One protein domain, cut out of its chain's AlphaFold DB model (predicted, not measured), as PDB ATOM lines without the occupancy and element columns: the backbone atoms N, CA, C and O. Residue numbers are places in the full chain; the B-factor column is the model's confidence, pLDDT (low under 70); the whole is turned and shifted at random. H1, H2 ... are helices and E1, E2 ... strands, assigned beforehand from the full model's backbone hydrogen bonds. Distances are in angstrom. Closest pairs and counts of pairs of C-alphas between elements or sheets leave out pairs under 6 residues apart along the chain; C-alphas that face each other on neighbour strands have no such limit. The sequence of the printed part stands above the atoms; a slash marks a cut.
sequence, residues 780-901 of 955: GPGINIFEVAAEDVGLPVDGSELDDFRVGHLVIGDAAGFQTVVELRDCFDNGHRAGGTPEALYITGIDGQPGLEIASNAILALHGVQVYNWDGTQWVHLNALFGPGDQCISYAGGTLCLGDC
ATOM      1  N   GLY A 780     266.509 175.346 196.072       86.19
ATOM      2  CA  GLY A 780     265.333 175.156 195.237       86.19
ATOM      3  C   GLY A 780     265.646 175.062 193.743       86.19
ATOM      4  O   GLY A 780     266.576 175.720 193.260       86.19
ATOM      5  N   PRO A 781     264.898 174.255 192.970       84.62
ATOM      6  CA  PRO A 781     265.046 174.221 191.522       84.62
ATOM      7  C   PRO A 781     264.533 175.520 190.885       84.62
ATOM      8  O   PRO A 781     263.518 176.069 191.299       84.62
ATOM      9  N   GLY A 782     265.176 175.969 189.806       85.12
ATOM     10  CA  GLY A 782     264.692 177.124 189.046       85.12
ATOM     11  C   GLY A 782     265.014 178.460 189.714       85.12
ATOM     12  O   GLY A 782     266.076 178.605 190.318       85.12
ATOM     13  N   ILE A 783     264.134 179.445 189.526       86.81
ATOM     14  CA  ILE A 783     264.308 180.820 190.007       86.81
ATOM     15  C   ILE A 783     263.610 180.970 191.357       86.81
ATOM     16  O   ILE A 783     262.405 180.757 191.448       86.81
ATOM     17  N   ASN A 784     264.377 181.375 192.362       87.69
ATOM     18  CA  ASN A 784     263.937 181.638 193.724       87.69
ATOM     19  C   ASN A 784     264.251 183.094 194.068       87.69
ATOM     20  O   ASN A 784     265.252 183.640 193.611       87.69
ATOM     21  N   ILE A 785     263.431 183.710 194.902       88.06
ATOM     22  CA  ILE A 785     263.619 185.071 195.394       88.06
ATOM     23  C   ILE A 785     264.235 185.015 196.784       88.06
ATOM     24  O   ILE A 785     263.767 184.261 197.634       88.06
ATOM     25  N   PHE A 786     265.241 185.846 197.029       90.06
ATOM     26  CA  PHE A 786     265.651 186.227 198.369       90.06
ATOM     27  C   PHE A 786     265.371 187.718 198.554       90.06
ATOM     28  O   PHE A 786     266.060 188.572 198.001       90.06
ATOM     29  N   GLU A 787     264.339 188.019 199.330       86.94
ATOM     30  CA  GLU A 787     264.054 189.384 199.740       86.94
ATOM     31  C   GLU A 787     265.033 189.841 200.833       86.94
ATOM     32  O   GLU A 787     265.288 189.110 201.795       86.94
ATOM     33  N   VAL A 788     265.628 191.019 200.640       85.81
ATOM     34  CA  VAL A 788     266.641 191.590 201.534       85.81
ATOM     35  C   VAL A 788     266.039 192.651 202.441       85.81
ATOM     36  O   VAL A 788     265.092 193.321 202.059       85.81
ATOM     37  N   ALA A 789     266.631 192.824 203.624       80.88
ATOM     38  CA  ALA A 789     266.019 193.645 204.661       80.88
ATOM     39  C   ALA A 789     266.981 194.522 205.464       80.88
ATOM     40  O   ALA A 789     266.635 194.936 206.566       80.88
ATOM     41  N   ALA A 790     268.212 194.744 204.996       81.75
ATOM     42  CA  ALA A 790     269.179 195.550 205.742       81.75
ATOM     43  C   ALA A 790     269.236 196.987 205.217       81.75
ATOM     44  O   ALA A 790     269.288 197.184 204.009       81.75
ATOM     45  N   GLU A 791     269.345 197.986 206.086       81.25
ATOM     46  CA  GLU A 791     269.680 199.359 205.699       81.25
ATOM     47  C   GLU A 791     271.047 199.394 204.984       81.25
ATOM     48  O   GLU A 791     272.062 198.954 205.536       81.25
ATOM     49  N   ASP A 792     271.105 199.951 203.766       84.25
ATOM     50  CA  ASP A 792     272.377 200.161 203.065       84.25
ATOM     51  C   ASP A 792     273.212 201.262 203.742       84.25
ATOM     52  O   ASP A 792     273.064 202.465 203.495       84.25
ATOM     53  N   VAL A 793     274.153 200.838 204.583       82.44
ATOM     54  CA  VAL A 793     275.143 201.707 205.232       82.44
ATOM     55  C   VAL A 793     276.508 201.677 204.534       82.44
ATOM     56  O   VAL A 793     277.480 202.262 205.027       82.44
ATOM     57  N   GLY A 794     276.609 201.026 203.372       86.19
ATOM     58  CA  GLY A 794     277.858 200.828 202.648       86.19
ATOM     59  C   GLY A 794     278.759 199.743 203.249       86.19
ATOM     60  O   GLY A 794     278.324 198.886 204.019       86.19
ATOM     61  N   LEU A 795     280.052 199.782 202.898       86.31
ATOM     62  CA  LEU A 795     281.054 198.843 203.415       86.31
ATOM     63  C   LEU A 795     281.199 198.973 204.945       86.31
ATOM     64  O   LEU A 795     281.554 200.059 205.419       86.31
ATOM     65  N   PRO A 796     281.022 197.878 205.711       80.00
ATOM     66  CA  PRO A 796     281.210 197.897 207.156       80.00
ATOM     67  C   PRO A 796     282.638 198.292 207.536       80.00
ATOM     68  O   PRO A 796     283.611 197.895 206.892       80.00
ATOM     69  N   VAL A 797     282.786 199.059 208.617       72.12
ATOM     70  CA  VAL A 797     284.105 199.373 209.189       72.12
ATOM     71  C   VAL A 797     284.501 198.232 210.128       72.12
ATOM     72  O   VAL A 797     283.678 197.819 210.948       72.12
ATOM     73  N   ASP A 798     285.735 197.728 210.045       61.47
ATOM     74  CA  ASP A 798     286.204 196.612 210.884       61.47
ATOM     75  C   ASP A 798     285.886 196.837 212.377       61.47
ATOM     76  O   ASP A 798     286.358 197.797 212.994       61.47
ATOM     77  N   GLY A 799     285.084 195.939 212.961       55.62
ATOM     78  CA  GLY A 799     284.667 195.985 214.368       55.62
ATOM     79  C   GLY A 799     283.425 196.834 214.677       55.62
ATOM     80  O   GLY A 799     283.117 197.009 215.855       55.62
ATOM     81  N   SER A 800     282.721 197.361 213.668       59.47
ATOM     82  CA  SER A 800     281.388 197.955 213.852       59.47
ATOM     83  C   SER A 800     280.302 196.876 213.954       59.47
ATOM     84  O   SER A 800     280.266 195.932 213.165       59.47
ATOM     85  N   GLU A 801     279.422 197.005 214.949       58.84
ATOM     86  CA  GLU A 801     278.158 196.266 214.999       58.84
ATOM     87  C   GLU A 801     277.197 196.941 213.994       58.84
ATOM     88  O   GLU A 801     276.948 198.140 214.094       58.84
ATOM     89  N   LEU A 802     276.731 196.214 212.970       67.50
ATOM     90  CA  LEU A 802     275.579 196.607 212.143       67.50
ATOM     91  C   LEU A 802     274.298 196.175 212.886       67.50
ATOM     92  O   LEU A 802     273.989 194.990 212.977       67.50
ATOM     93  N   ASP A 803     273.545 197.094 213.464       63.28
ATOM     94  CA  ASP A 803     272.405 196.750 214.334       63.28
ATOM     95  C   ASP A 803     271.150 196.212 213.581       63.28
ATOM     96  O   ASP A 803     270.045 196.281 214.119       63.28
ATOM     97  N   ASP A 804     271.300 195.677 212.358       72.50
ATOM     98  CA  ASP A 804     270.216 195.329 211.418       72.50
ATOM     99  C   ASP A 804     270.383 193.941 210.734       72.50
ATOM    100  O   ASP A 804     271.299 193.197 211.090       72.50
ATOM    101  N   PHE A 805     269.497 193.572 209.791       80.44
ATOM    102  CA  PHE A 805     269.430 192.290 209.066       80.44
ATOM    103  C   PHE A 805     270.764 191.854 208.436       80.44
ATOM    104  O   PHE A 805     271.392 192.587 207.671       80.44
ATOM    105  N   ARG A 806     271.194 190.614 208.705       84.12
ATOM    106  CA  ARG A 806     272.398 190.013 208.101       84.12
ATOM    107  C   ARG A 806     272.272 188.509 208.010       84.12
ATOM    108  O   ARG A 806     271.599 187.908 208.840       84.12
ATOM    109  N   VAL A 807     273.031 187.919 207.094       88.88
ATOM    110  CA  VAL A 807     273.199 186.470 206.970       88.88
ATOM    111  C   VAL A 807     274.618 186.078 207.370       88.88
ATOM    112  O   VAL A 807     275.590 186.667 206.906       88.88
ATOM    113  N   GLY A 808     274.749 185.071 208.223       89.56
ATOM    114  CA  GLY A 808     276.027 184.506 208.629       89.56
ATOM    115  C   GLY A 808     276.705 183.824 207.451       89.56
ATOM    116  O   GLY A 808     277.726 184.293 206.950       89.56
ATOM    117  N   HIS A 809     276.116 182.726 206.986       93.06
ATOM    118  CA  HIS A 809     276.591 181.974 205.832       93.06
ATOM    119  C   HIS A 809     275.434 181.672 204.881       93.06
ATOM    120  O   HIS A 809     274.454 181.038 205.271       93.06
ATOM    121  N   LEU A 810     275.545 182.140 203.640       94.12
ATOM    122  CA  LEU A 810     274.573 181.917 202.577       94.12
ATOM    123  C   LEU A 810     275.136 180.901 201.582       94.12
ATOM    124  O   LEU A 810     276.180 181.137 200.975       94.12
ATOM    125  N   VAL A 811     274.417 179.799 201.385       93.94
ATOM    126  CA  VAL A 811     274.750 178.765 200.400       93.94
ATOM    127  C   VAL A 811     273.671 178.731 199.330       93.94
ATOM    128  O   VAL A 811     272.489 178.591 199.642       93.94
ATOM    129  N   ILE A 812     274.076 178.835 198.067       94.81
ATOM    130  CA  ILE A 812     273.156 178.838 196.928       94.81
ATOM    131  C   ILE A 812     273.393 177.608 196.060       94.81
ATOM    132  O   ILE A 812     274.458 177.439 195.460       94.81
ATOM    133  N   GLY A 813     272.352 176.790 195.945       90.81
ATOM    134  CA  GLY A 813     272.316 175.566 195.161       90.81
ATOM    135  C   GLY A 813     273.091 174.401 195.775       90.81
ATOM    136  O   GLY A 813     273.738 174.500 196.814       90.81
ATOM    137  N   ASP A 814     273.029 173.273 195.074       87.81
ATOM    138  CA  ASP A 814     273.857 172.091 195.302       87.81
ATOM    139  C   ASP A 814     274.484 171.693 193.959       87.81
ATOM    140  O   ASP A 814     273.784 171.537 192.954       87.81
ATOM    141  N   ALA A 815     275.807 171.503 193.934       77.62
ATOM    142  CA  ALA A 815     276.559 171.146 192.732       77.62
ATOM    143  C   ALA A 815     276.132 169.796 192.125       77.62
ATOM    144  O   ALA A 815     276.387 169.549 190.944       77.62
ATOM    145  N   ALA A 816     275.497 168.922 192.914       77.38
ATOM    146  CA  ALA A 816     274.906 167.669 192.449       77.38
ATOM    147  C   ALA A 816     273.423 167.794 192.037       77.38
ATOM    148  O   ALA A 816     272.862 166.839 191.492       77.38
ATOM    149  N   GLY A 817     272.798 168.945 192.299       76.81
ATOM    150  CA  GLY A 817     271.375 169.206 192.109       76.81
ATOM    151  C   GLY A 817     271.011 169.867 190.777       76.81
ATOM    152  O   GLY A 817     271.788 169.922 189.818       76.81
ATOM    153  N   PHE A 818     269.777 170.365 190.717       82.62
ATOM    154  CA  PHE A 818     269.295 171.191 189.610       82.62
ATOM    155  C   PHE A 818     269.981 172.561 189.623       82.62
ATOM    156  O   PHE A 818     270.587 172.958 190.614       82.62
ATOM    157  N   GLN A 819     269.895 173.289 188.509       86.50
ATOM    158  CA  GLN A 819     270.313 174.687 188.501       86.50
ATOM    159  C   GLN A 819     269.389 175.490 189.424       86.50
ATOM    160  O   GLN A 819     268.176 175.533 189.207       86.50
ATOM    161  N   THR A 820     269.995 176.117 190.427       90.88
ATOM    162  CA  THR A 820     269.348 177.058 191.340       90.88
ATOM    163  C   THR A 820     269.750 178.468 190.948       90.88
ATOM    164  O   THR A 820     270.938 178.781 190.844       90.88
ATOM    165  N   VAL A 821     268.761 179.321 190.735       90.69
ATOM    166  CA  VAL A 821     268.932 180.761 190.583       90.69
ATOM    167  C   VAL A 821     268.291 181.414 191.798       90.69
ATOM    168  O   VAL A 821     267.146 181.105 192.120       90.69
ATOM    169  N   VAL A 822     269.033 182.275 192.486       93.00
ATOM    170  CA  VAL A 822     268.508 183.137 193.549       93.00
ATOM    171  C   VAL A 822     268.595 184.578 193.072       93.00
ATOM    172  O   VAL A 822     269.680 185.057 192.746       93.00
ATOM    173  N   GLU A 823     267.455 185.253 193.014       90.94
ATOM    174  CA  GLU A 823     267.330 186.674 192.704       90.94
ATOM    175  C   GLU A 823     267.161 187.451 193.998       90.94
ATOM    176  O   GLU A 823     266.236 187.180 194.766       90.94
ATOM    177  N   LEU A 824     268.042 188.416 194.240       91.38
ATOM    178  CA  LEU A 824     267.834 189.355 195.331       91.38
ATOM    179  C   LEU A 824     266.725 190.332 194.955       91.38
ATOM    180  O   LEU A 824     266.667 190.803 193.822       91.38
ATOM    181  N   ARG A 825     265.837 190.629 195.898       86.88
ATOM    182  CA  ARG A 825     264.753 191.598 195.717       86.88
ATOM    183  C   ARG A 825     264.699 192.526 196.916       86.88
ATOM    184  O   ARG A 825     264.894 192.088 198.043       86.88
ATOM    185  N   ASP A 826     264.383 193.778 196.645       81.06
ATOM    186  CA  ASP A 826     264.044 194.786 197.640       81.06
ATOM    187  C   ASP A 826     262.610 195.243 197.343       81.06
ATOM    188  O   ASP A 826     262.380 196.199 196.601       81.06
ATOM    189  N   CYS A 827     261.642 194.438 197.789       77.06
ATOM    190  CA  CYS A 827     260.226 194.704 197.541       77.06
ATOM    191  C   CYS A 827     259.496 195.253 198.772       77.06
ATOM    192  O   CYS A 827     258.482 195.934 198.616       77.06
ATOM    193  N   PHE A 828     259.966 194.976 199.991       75.75
ATOM    194  CA  PHE A 828     259.311 195.437 201.212       75.75
ATOM    195  C   PHE A 828     260.270 196.308 202.031       75.75
ATOM    196  O   PHE A 828     261.329 195.844 202.412       75.75
ATOM    197  N   ASP A 829     259.848 197.531 202.394       73.00
ATOM    198  CA  ASP A 829     260.602 198.429 203.302       73.00
ATOM    199  C   ASP A 829     260.584 197.861 204.734       73.00
ATOM    200  O   ASP A 829     259.736 198.206 205.576       73.00
ATOM    201  N   ASN A 830     261.450 196.883 204.984       69.94
ATOM    202  CA  ASN A 830     261.434 196.025 206.162       69.94
ATOM    203  C   ASN A 830     262.704 196.179 207.038       69.94
ATOM    204  O   ASN A 830     262.687 195.723 208.188       69.94
ATOM    205  N   GLY A 831     263.713 196.945 206.600       63.53
ATOM    206  CA  GLY A 831     264.958 197.248 207.332       63.53
ATOM    207  C   GLY A 831     264.926 198.387 208.366       63.53
ATOM    208  O   GLY A 831     265.872 198.536 209.129       63.53
ATOM    209  N   HIS A 832     263.803 199.121 208.528       61.75
ATOM    210  CA  HIS A 832     263.598 200.200 209.542       61.75
ATOM    211  C   HIS A 832     264.368 201.525 209.232       61.75
ATOM    212  O   HIS A 832     265.557 201.499 209.000       61.75
ATOM    213  N   ARG A 833     263.880 202.786 209.305       57.00
ATOM    214  CA  ARG A 833     262.640 203.466 209.751       57.00
ATOM    215  C   ARG A 833     262.409 204.756 208.922       57.00
ATOM    216  O   ARG A 833     263.130 205.733 209.098       57.00
ATOM    217  N   ALA A 834     261.302 204.819 208.177       51.31
ATOM    218  CA  ALA A 834     260.738 206.014 207.523       51.31
ATOM    219  C   ALA A 834     261.656 206.717 206.500       51.31
ATOM    220  O   ALA A 834     262.249 207.756 206.802       51.31
ATOM    221  N   GLY A 835     261.674 206.233 205.253       55.16
ATOM    222  CA  GLY A 835     262.339 206.984 204.186       55.16
ATOM    223  C   GLY A 835     262.383 206.391 202.778       55.16
ATOM    224  O   GLY A 835     262.682 207.174 201.877       55.16
ATOM    225  N   GLY A 836     262.085 205.102 202.561       63.50
ATOM    226  CA  GLY A 836     262.272 204.465 201.247       63.50
ATOM    227  C   GLY A 836     263.735 204.477 200.784       63.50
ATOM    228  O   GLY A 836     264.020 204.790 199.628       63.50
ATOM    229  N   THR A 837     264.670 204.290 201.718       67.81
ATOM    230  CA  THR A 837     266.093 204.077 201.419       67.81
ATOM    231  C   THR A 837     266.284 202.647 200.927       67.81
ATOM    232  O   THR A 837     265.716 201.784 201.577       67.81
ATOM    233  N   PRO A 838     267.078 202.399 199.869       74.38
ATOM    234  CA  PRO A 838     267.290 201.047 199.353       74.38
ATOM    235  C   PRO A 838     267.862 200.087 200.399       74.38
ATOM    236  O   PRO A 838     268.773 200.464 201.149       74.38
ATOM    237  N   GLU A 839     267.382 198.851 200.379       83.56
ATOM    238  CA  GLU A 839     267.892 197.757 201.187       83.56
ATOM    239  C   GLU A 839     269.158 197.122 200.569       83.56
ATOM    240  O   GLU A 839     269.422 197.145 199.360       83.56
ATOM    241  N   ALA A 840     269.978 196.527 201.430       88.31
ATOM    242  CA  ALA A 840     271.205 195.818 201.103       88.31
ATOM    243  C   ALA A 840     271.222 194.415 201.727       88.31
ATOM    244  O   ALA A 840     270.458 194.083 202.634       88.31
ATOM    245  N   LEU A 841     272.157 193.582 201.263       90.62
ATOM    246  CA  LEU A 841     272.456 192.283 201.859       90.62
ATOM    247  C   LEU A 841     273.868 192.273 202.443       90.62
ATOM    248  O   LEU A 841     274.860 192.400 201.719       90.62
ATOM    249  N   TYR A 842     273.958 192.046 203.750       90.25
ATOM    250  CA  TYR A 842     275.220 191.829 204.452       90.25
ATOM    251  C   TYR A 842     275.408 190.348 204.761       90.25
ATOM    252  O   TYR A 842     274.595 189.749 205.466       90.25
ATOM    253  N   ILE A 843     276.510 189.777 204.271       92.56
ATOM    254  CA  ILE A 843     276.879 188.378 204.495       92.56
ATOM    255  C   ILE A 843     278.196 188.329 205.274       92.56
ATOM    256  O   ILE A 843     279.252 188.677 204.745       92.56
ATOM    257  N   THR A 844     278.138 187.968 206.554       88.56
ATOM    258  CA  THR A 844     279.226 188.220 207.517       88.56
ATOM    259  C   THR A 844     280.281 187.121 207.591       88.56
ATOM    260  O   THR A 844     281.379 187.377 208.082       88.56
ATOM    261  N   GLY A 845     279.975 185.911 207.121       87.69
ATOM    262  CA  GLY A 845     280.745 184.710 207.447       87.69
ATOM    263  C   GLY A 845     280.454 184.207 208.860       87.69
ATOM    264  O   GLY A 845     280.054 184.967 209.746       87.69
ATOM    265  N   ILE A 846     280.693 182.913 209.080       87.44
ATOM    266  CA  ILE A 846     280.618 182.254 210.393       87.44
ATOM    267  C   ILE A 846     281.845 181.364 210.583       87.44
ATOM    268  O   ILE A 846     282.401 180.852 209.613       87.44
ATOM    269  N   ASP A 847     282.309 181.203 211.822       79.81
ATOM    270  CA  ASP A 847     283.406 180.289 212.190       79.81
ATOM    271  C   ASP A 847     284.693 180.403 211.338       79.81
ATOM    272  O   ASP A 847     285.445 179.443 211.154       79.81
ATOM    273  N   GLY A 848     284.978 181.605 210.823       76.75
ATOM    274  CA  GLY A 848     286.139 181.880 209.970       76.75
ATOM    275  C   GLY A 848     286.002 181.417 208.514       76.75
ATOM    276  O   GLY A 848     286.986 181.491 207.777       76.75
ATOM    277  N   GLN A 849     284.820 180.955 208.097       82.38
ATOM    278  CA  GLN A 849     284.484 180.686 206.698       82.38
ATOM    279  C   GLN A 849     284.073 181.976 205.963       82.38
ATOM    280  O   GLN A 849     283.602 182.925 206.602       82.38
ATOM    281  N   PRO A 850     284.241 182.031 204.627       90.44
ATOM    282  CA  PRO A 850     283.607 183.050 203.796       90.44
ATOM    283  C   PRO A 850     282.085 183.061 203.987       90.44
ATOM    284  O   PRO A 850     281.487 182.029 204.272       90.44
ATOM    285  N   GLY A 851     281.460 184.223 203.815       92.06
ATOM    286  CA  GLY A 851     280.017 184.393 203.981       92.06
ATOM    287  C   GLY A 851     279.177 183.755 202.881       92.06
ATOM    288  O   GLY A 851     278.075 183.300 203.157       92.06
ATOM    289  N   LEU A 852     279.682 183.693 201.651       95.44
ATOM    290  CA  LEU A 852     278.912 183.258 200.489       95.44
ATOM    291  C   LEU A 852     279.551 182.047 199.807       95.44
ATOM    292  O   LEU A 852     280.718 182.102 199.412       95.44
ATOM    293  N   GLU A 853     278.745 181.010 199.584       94.69
ATOM    294  CA  GLU A 853     279.047 179.865 198.726       94.69
ATOM    295  C   GLU A 853     278.000 179.765 197.609       94.69
ATOM    296  O   GLU A 853     276.794 179.786 197.858       94.69
ATOM    297  N   ILE A 854     278.456 179.644 196.360       95.19
ATOM    298  CA  ILE A 854     277.578 179.432 195.205       95.19
ATOM    299  C   ILE A 854     278.013 178.133 194.532       95.19
ATOM    300  O   ILE A 854     279.149 178.010 194.067       95.19
ATOM    301  N   ALA A 855     277.112 177.158 194.454       94.25
ATOM    302  CA  ALA A 855     277.378 175.908 193.761       94.25
ATOM    303  C   ALA A 855     277.725 176.151 192.281       94.25
ATOM    304  O   ALA A 855     277.271 177.105 191.651       94.25
ATOM    305  N   SER A 856     278.513 175.257 191.675       93.56
ATOM    306  CA  SER A 856     279.045 175.459 190.314       93.56
ATOM    307  C   SER A 856     277.997 175.569 189.202       93.56
ATOM    308  O   SER A 856     278.292 176.062 188.116       93.56
ATOM    309  N   ASN A 857     276.794 175.066 189.457       89.56
ATOM    310  CA  ASN A 857     275.624 175.125 188.584       89.56
ATOM    311  C   ASN A 857     274.634 176.232 188.989       89.56
ATOM    312  O   ASN A 857     273.604 176.358 188.333       89.56
ATOM    313  N   ALA A 858     274.913 176.997 190.045       94.88
ATOM    314  CA  ALA A 858     273.997 177.972 190.615       94.88
ATOM    315  C   ALA A 858     274.362 179.421 190.257       94.88
ATOM    316  O   ALA A 858     275.507 179.739 189.904       94.88
ATOM    317  N   ILE A 859     273.353 180.292 190.322       92.69
ATOM    318  CA  ILE A 859     273.441 181.716 189.992       92.69
ATOM    319  C   ILE A 859     272.881 182.536 191.159       92.69
ATOM    320  O   ILE A 859     271.770 182.275 191.612       92.69
ATOM    321  N   LEU A 860     273.624 183.551 191.600       94.75
ATOM    322  CA  LEU A 860     273.105 184.648 192.421       94.75
ATOM    323  C   LEU A 860     272.975 185.898 191.546       94.75
ATOM    324  O   LEU A 860     273.980 186.386 191.024       94.75
ATOM    325  N   ALA A 861     271.760 186.409 191.380       91.94
ATOM    326  CA  ALA A 861     271.474 187.627 190.632       91.94
ATOM    327  C   ALA A 861     271.191 188.790 191.596       91.94
ATOM    328  O   ALA A 861     270.367 188.662 192.498       91.94
ATOM    329  N   LEU A 862     271.892 189.913 191.414       92.19
ATOM    330  CA  LEU A 862     271.902 191.025 192.368       92.19
ATOM    331  C   LEU A 862     270.742 192.017 192.204       92.19
ATOM    332  O   LEU A 862     270.341 192.609 193.194       92.19
ATOM    333  N   HIS A 863     270.226 192.233 190.992       85.75
ATOM    334  CA  HIS A 863     269.063 193.095 190.719       85.75
ATOM    335  C   HIS A 863     269.179 194.516 191.296       85.75
ATOM    336  O   HIS A 863     268.234 195.089 191.825       85.75
ATOM    337  N   GLY A 864     270.377 195.101 191.239       83.44
ATOM    338  CA  GLY A 864     270.634 196.432 191.799       83.44
ATOM    339  C   GLY A 864     270.732 196.493 193.332       83.44
ATOM    340  O   GLY A 864     271.229 197.501 193.844       83.44
ATOM    341  N   VAL A 865     270.382 195.417 194.048       90.12
ATOM    342  CA  VAL A 865     270.590 195.282 195.495       90.12
ATOM    343  C   VAL A 865     272.082 195.344 195.798       90.12
ATOM    344  O   VAL A 865     272.898 194.655 195.171       90.12
ATOM    345  N   GLN A 866     272.464 196.196 196.748       92.00
ATOM    346  CA  GLN A 866     273.857 196.303 197.173       92.00
ATOM    347  C   GLN A 866     274.213 195.122 198.077       92.00
ATOM    348  O   GLN A 866     273.566 194.893 199.095       92.00
ATOM    349  N   VAL A 867     275.254 194.365 197.718       94.56
ATOM    350  CA  VAL A 867     275.674 193.185 198.487       94.56
ATOM    351  C   VAL A 867     277.093 193.334 198.999       94.56
ATOM    352  O   VAL A 867     278.048 193.517 198.234       94.56
ATOM    353  N   TYR A 868     277.236 193.190 200.308       93.50
ATOM    354  CA  TYR A 868     278.498 193.229 201.024       93.50
ATOM    355  C   TYR A 868     278.767 191.842 201.598       93.50
ATOM    356  O   TYR A 868     278.042 191.372 202.468       93.50
ATOM    357  N   ASN A 869     279.806 191.172 201.104       93.88
ATOM    358  CA  ASN A 869     280.169 189.815 201.504       93.88
ATOM    359  C   ASN A 869     281.542 189.793 202.177       93.88
ATOM    360  O   ASN A 869     282.502 190.358 201.653       93.88
ATOM    361  N   TRP A 870     281.665 189.095 203.298       92.06
ATOM    362  CA  TRP A 870     282.952 188.774 203.898       92.06
ATOM    363  C   TRP A 870     283.594 187.577 203.181       92.06
ATOM    364  O   TRP A 870     283.087 186.459 203.238       92.06
ATOM    365  N   ASP A 871     284.743 187.769 202.526       89.88
ATOM    366  CA  ASP A 871     285.413 186.701 201.757       89.88
ATOM    367  C   ASP A 871     286.269 185.743 202.614       89.88
ATOM    368  O   ASP A 871     286.996 184.900 202.086       89.88
ATOM    369  N   GLY A 872     286.203 185.878 203.941       86.69
ATOM    370  CA  GLY A 872     287.078 185.201 204.901       86.69
ATOM    371  C   GLY A 872     288.274 186.056 205.341       86.69
ATOM    372  O   GLY A 872     288.900 185.754 206.357       86.69
ATOM    373  N   THR A 873     288.586 187.137 204.618       87.12
ATOM    374  CA  THR A 873     289.712 188.038 204.915       87.12
ATOM    375  C   THR A 873     289.355 189.522 204.935       87.12
ATOM    376  O   THR A 873     289.977 190.270 205.689       87.12
ATOM    377  N   GLN A 874     288.397 189.954 204.116       89.38
ATOM    378  CA  GLN A 874     287.953 191.341 204.002       89.38
ATOM    379  C   GLN A 874     286.491 191.414 203.544       89.38
ATOM    380  O   GLN A 874     285.966 190.489 202.920       89.38
ATOM    381  N   TRP A 875     285.853 192.557 203.799       90.75
ATOM    382  CA  TRP A 875     284.573 192.897 203.186       90.75
ATOM    383  C   TRP A 875     284.751 193.222 201.700       90.75
ATOM    384  O   TRP A 875     285.597 194.034 201.320       90.75
ATOM    385  N   VAL A 876     283.920 192.606 200.864       92.81
ATOM    386  CA  VAL A 876     283.880 192.775 199.414       92.81
ATOM    387  C   VAL A 876     282.502 193.290 199.022       92.81
ATOM    388  O   VAL A 876     281.486 192.658 199.302       92.81
ATOM    389  N   HIS A 877     282.464 194.434 198.344       95.12
ATOM    390  CA  HIS A 877     281.250 194.929 197.698       95.12
ATOM    391  C   HIS A 877     281.081 194.206 196.360       95.12
ATOM    392  O   HIS A 877     281.840 194.460 195.423       95.12
ATOM    393  N   LEU A 878     280.133 193.269 196.286       95.31
ATOM    394  CA  LEU A 878     280.002 192.360 195.146       95.31
ATOM    395  C   LEU A 878     279.641 193.098 193.854       95.31
ATOM    396  O   LEU A 878     280.194 192.790 192.799       95.31
ATOM    397  N   ASN A 879     278.796 194.129 193.932       93.75
ATOM    398  CA  ASN A 879     278.391 194.930 192.774       93.75
ATOM    399  C   ASN A 879     279.584 195.645 192.110       93.75
ATOM    400  O   ASN A 879     279.566 195.894 190.908       93.75
ATOM    401  N   ALA A 880     280.649 195.952 192.861       93.75
ATOM    402  CA  ALA A 880     281.842 196.623 192.340       93.75
ATOM    403  C   ALA A 880     282.841 195.679 191.643       93.75
ATOM    404  O   ALA A 880     283.859 196.145 191.124       93.75
ATOM    405  N   LEU A 881     282.588 194.363 191.635       94.25
ATOM    406  CA  LEU A 881     283.465 193.372 190.999       94.25
ATOM    407  C   LEU A 881     283.304 193.304 189.474       94.25
ATOM    408  O   LEU A 881     284.189 192.783 188.793       94.25
ATOM    409  N   PHE A 882     282.198 193.821 188.942       92.69
ATOM    410  CA  PHE A 882     281.875 193.765 187.522       92.69
ATOM    411  C   PHE A 882     282.670 194.810 186.732       92.69
ATOM    412  O   PHE A 882     282.675 196.003 187.053       92.69
ATOM    413  N   GLY A 883     283.368 194.368 185.684       89.00
ATOM    414  CA  GLY A 883     284.025 195.258 184.741       89.00
ATOM    415  C   GLY A 883     283.021 195.938 183.801       89.00
ATOM    416  O   GLY A 883     281.855 195.550 183.727       89.00
ATOM    417  N   PRO A 884     283.450 196.957 183.034       84.00
ATOM    418  CA  PRO A 884     282.578 197.608 182.061       84.00
ATOM    419  C   PRO A 884     282.014 196.607 181.034       84.00
ATOM    420  O   PRO A 884     282.750 196.141 180.163       84.00
ATOM    421  N   GLY A 885     280.709 196.332 181.114       80.25
ATOM    422  CA  GLY A 885     279.984 195.423 180.218       80.25
ATOM    423  C   GLY A 885     279.912 193.959 180.674       80.25
ATOM    424  O   GLY A 885     279.354 193.147 179.939       80.25
ATOM    425  N   ASP A 886     280.454 193.611 181.844       87.00
ATOM    426  CA  ASP A 886     280.280 192.277 182.421       87.00
ATOM    427  C   ASP A 886     278.869 192.156 183.019       87.00
ATOM    428  O   ASP A 886     278.526 192.904 183.927       87.00
ATOM    429  N   GLN A 887     278.069 191.204 182.529       84.94
ATOM    430  CA  GLN A 887     276.729 190.911 183.067       84.94
ATOM    431  C   GLN A 887     276.744 189.798 184.125       84.94
ATOM    432  O   GLN A 887     275.970 189.823 185.080       84.94
ATOM    433  N   CYS A 888     277.666 188.843 183.984       89.81
ATOM    434  CA  CYS A 888     277.885 187.751 184.927       89.81
ATOM    435  C   CYS A 888     279.381 187.444 185.050       89.81
ATOM    436  O   CYS A 888     280.113 187.469 184.058       89.81
ATOM    437  N   ILE A 889     279.829 187.101 186.255       94.00
ATOM    438  CA  ILE A 889     281.207 186.711 186.571       94.00
ATOM    439  C   ILE A 889     281.218 185.414 187.387       94.00
ATOM    440  O   ILE A 889     280.254 185.087 188.074       94.00
ATOM    441  N   SER A 890     282.319 184.659 187.339       94.25
ATOM    442  CA  SER A 890     282.504 183.525 188.253       94.25
ATOM    443  C   SER A 890     282.863 184.029 189.650       94.25
ATOM    444  O   SER A 890     283.832 184.775 189.800       94.25
ATOM    445  N   TYR A 891     282.128 183.594 190.671       94.50
ATOM    446  CA  TYR A 891     282.356 183.982 192.064       94.50
ATOM    447  C   TYR A 891     281.960 182.847 193.014       94.50
ATOM    448  O   TYR A 891     280.994 182.137 192.753       94.50
ATOM    449  N   ALA A 892     282.724 182.659 194.097       89.62
ATOM    450  CA  ALA A 892     282.436 181.695 195.171       89.62
ATOM    451  C   ALA A 892     282.074 180.256 194.723       89.62
ATOM    452  O   ALA A 892     281.345 179.562 195.419       89.62
ATOM    453  N   GLY A 893     282.600 179.802 193.577       89.12
ATOM    454  CA  GLY A 893     282.357 178.463 193.019       89.12
ATOM    455  C   GLY A 893     281.339 178.415 191.875       89.12
ATOM    456  O   GLY A 893     281.457 177.527 191.030       89.12
ATOM    457  N   GLY A 894     280.435 179.394 191.791       93.75
ATOM    458  CA  GLY A 894     279.346 179.481 190.816       93.75
ATOM    459  C   GLY A 894     279.354 180.789 190.029       93.75
ATOM    460  O   GLY A 894     280.421 181.305 189.673       93.75
ATOM    461  N   THR A 895     278.164 181.313 189.727       94.38
ATOM    462  CA  THR A 895     277.991 182.522 188.905       94.38
ATOM    463  C   THR A 895     277.300 183.637 189.689       94.38
ATOM    464  O   THR A 895     276.272 183.417 190.319       94.38
ATOM    465  N   LEU A 896     277.852 184.845 189.615       94.81
ATOM    466  CA  LEU A 896     277.266 186.070 190.151       94.81
ATOM    467  C   LEU A 896     276.872 186.971 188.977       94.81
ATOM    468  O   LEU A 896     277.717 187.245 188.124       94.81
ATOM    469  N   CYS A 897     275.626 187.433 188.927       91.69
ATOM    470  CA  CYS A 897     275.096 188.261 187.841       91.69
ATOM    471  C   CYS A 897     274.525 189.582 188.365       91.69
ATOM    472  O   CYS A 897     273.994 189.629 189.471       91.69
ATOM    473  N   LEU A 898     274.598 190.647 187.563       87.31
ATOM    474  CA  LEU A 898     273.965 191.924 187.908       87.31
ATOM    475  C   LEU A 898     272.437 191.843 187.841       87.31
ATOM    476  O   LEU A 898     271.773 192.423 188.691       87.31
ATOM    477  N   GLY A 899     271.884 191.058 186.908       74.69
ATOM    478  CA  GLY A 899     270.431 190.891 186.775       74.69
ATOM    479  C   GLY A 899     269.722 192.120 186.192       74.69
ATOM    480  O   GLY A 899     268.541 192.314 186.441       74.69
ATOM    481  N   ASP A 900     270.425 192.942 185.404       69.00
ATOM    482  CA  ASP A 900     269.981 194.278 184.956       69.00
ATOM    483  C   ASP A 900     268.736 194.295 184.037       69.00
ATOM    484  O   ASP A 900     268.262 195.370 183.668       69.00
ATOM    485  N   CYS A 901     268.199 193.130 183.650       77.38
ATOM    486  CA  CYS A 901     266.952 193.031 182.896       77.38
ATOM    487  C   CYS A 901     265.929 192.142 183.591       77.38
ATOM    488  O   CYS A 901     265.879 190.939 183.353       77.38
TER     489      CYS A 901
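What this domain is: This is residues 780 to 901 of the 955 residues of an uncharacterized protein of Planctomycetes bacterium (UniProt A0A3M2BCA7). Three small sheets stand roughly as the sides of a triangle round a common core: a strongly twisted five-stranded sheet E1 E3 E6 E10 E9, the three-stranded sheet E4 E7 E8, and the strand pair E2 E5. The short helix H1 follows directly on E8 and grazes both larger sheets, and long loops, residues 788 to 806 and 826 to 838, make much of the rest. The printed part has 122 residues, with ten named strands and one named helix in the order E1 to E8, H1, E9, E10; the class is mostly strand, though under half of the residues are in named elements. The largest sheet, in the order E1 E3 E6 E10 E9, is mixed, as is E4 E7 E8, while E2 and E5 are parallel. The whole is compact, with a radius of gyration of the C-alphas of 14.0 A and spans of 40 by 33 by 31 A.

Where its parts are: E1, residues 782 to 787, begins at C-alpha 782 (264.692, 177.124, 189.046) and is 16.3 A long. E2 is residues 807 to 812, 12.6 A, and E3 residues 820 to 825, 15.9 A. E4 is residues 839 to 843, 13.4 A; E5 residues 852 to 854; E6 residues 859 to 861. E7, residues 866 to 870, is 13.6 A long and begins at C-alpha 866 (273.857, 196.303, 197.173). E8 is residues 875 to 877, H1 residues 878 to 881, and E9 residues 888 to 891. E10, residues 894 to 897, ends at C-alpha 897 (275.096, 188.261, 187.841).

How they stand to each other: In the largest sheet, E1 and E3 are parallel at 29 degrees, with N 784 and O 821 2.8 A apart, within hydrogen-bond range. E3 and E6 are parallel, with N 861 and O 822 at 2.8 A; E6 and E10 too, with N 860 and O 895 at 2.9 A. E9 and E10 are a hairpin, antiparallel at 142 degrees, with N 889 and O 896 at 2.8 A. E5 and E10 come closest at the C-alphas of Ile 854 and Gly 894, 4.7 A. E2 and E5 are parallel at 6 degrees, with N 853 and O 810 at 2.9 A. The closest C-alphas of E2 and E4 are those of Val 807 and Ile 843, 4.8 A. E4 and E7 are parallel, with N 870 and O 843 at 2.8 A. E7 and E8 are a hairpin, with N 876 and O 869 at 2.8 A. H1 only grazes both larger sheets; it is too short for an O i to N i+4 pair, and its one O i to N i+3 pair is within range. E1 and E9, the edge strands of the largest sheet, are apart.

The domain as a whole: The C-alphas of Ala 816 and Ala 834, the two farthest apart, are 43.6 A from each other. The links E1 to E2 and E3 to E4 are long; residues 790 to 791 in the first pair antiparallel with residues 839 to 840 of E4. The printed part has no cut. Its mean pLDDT is 84.5; residues 798 to 803, residues 830 to 837 and residue 900 are under 70.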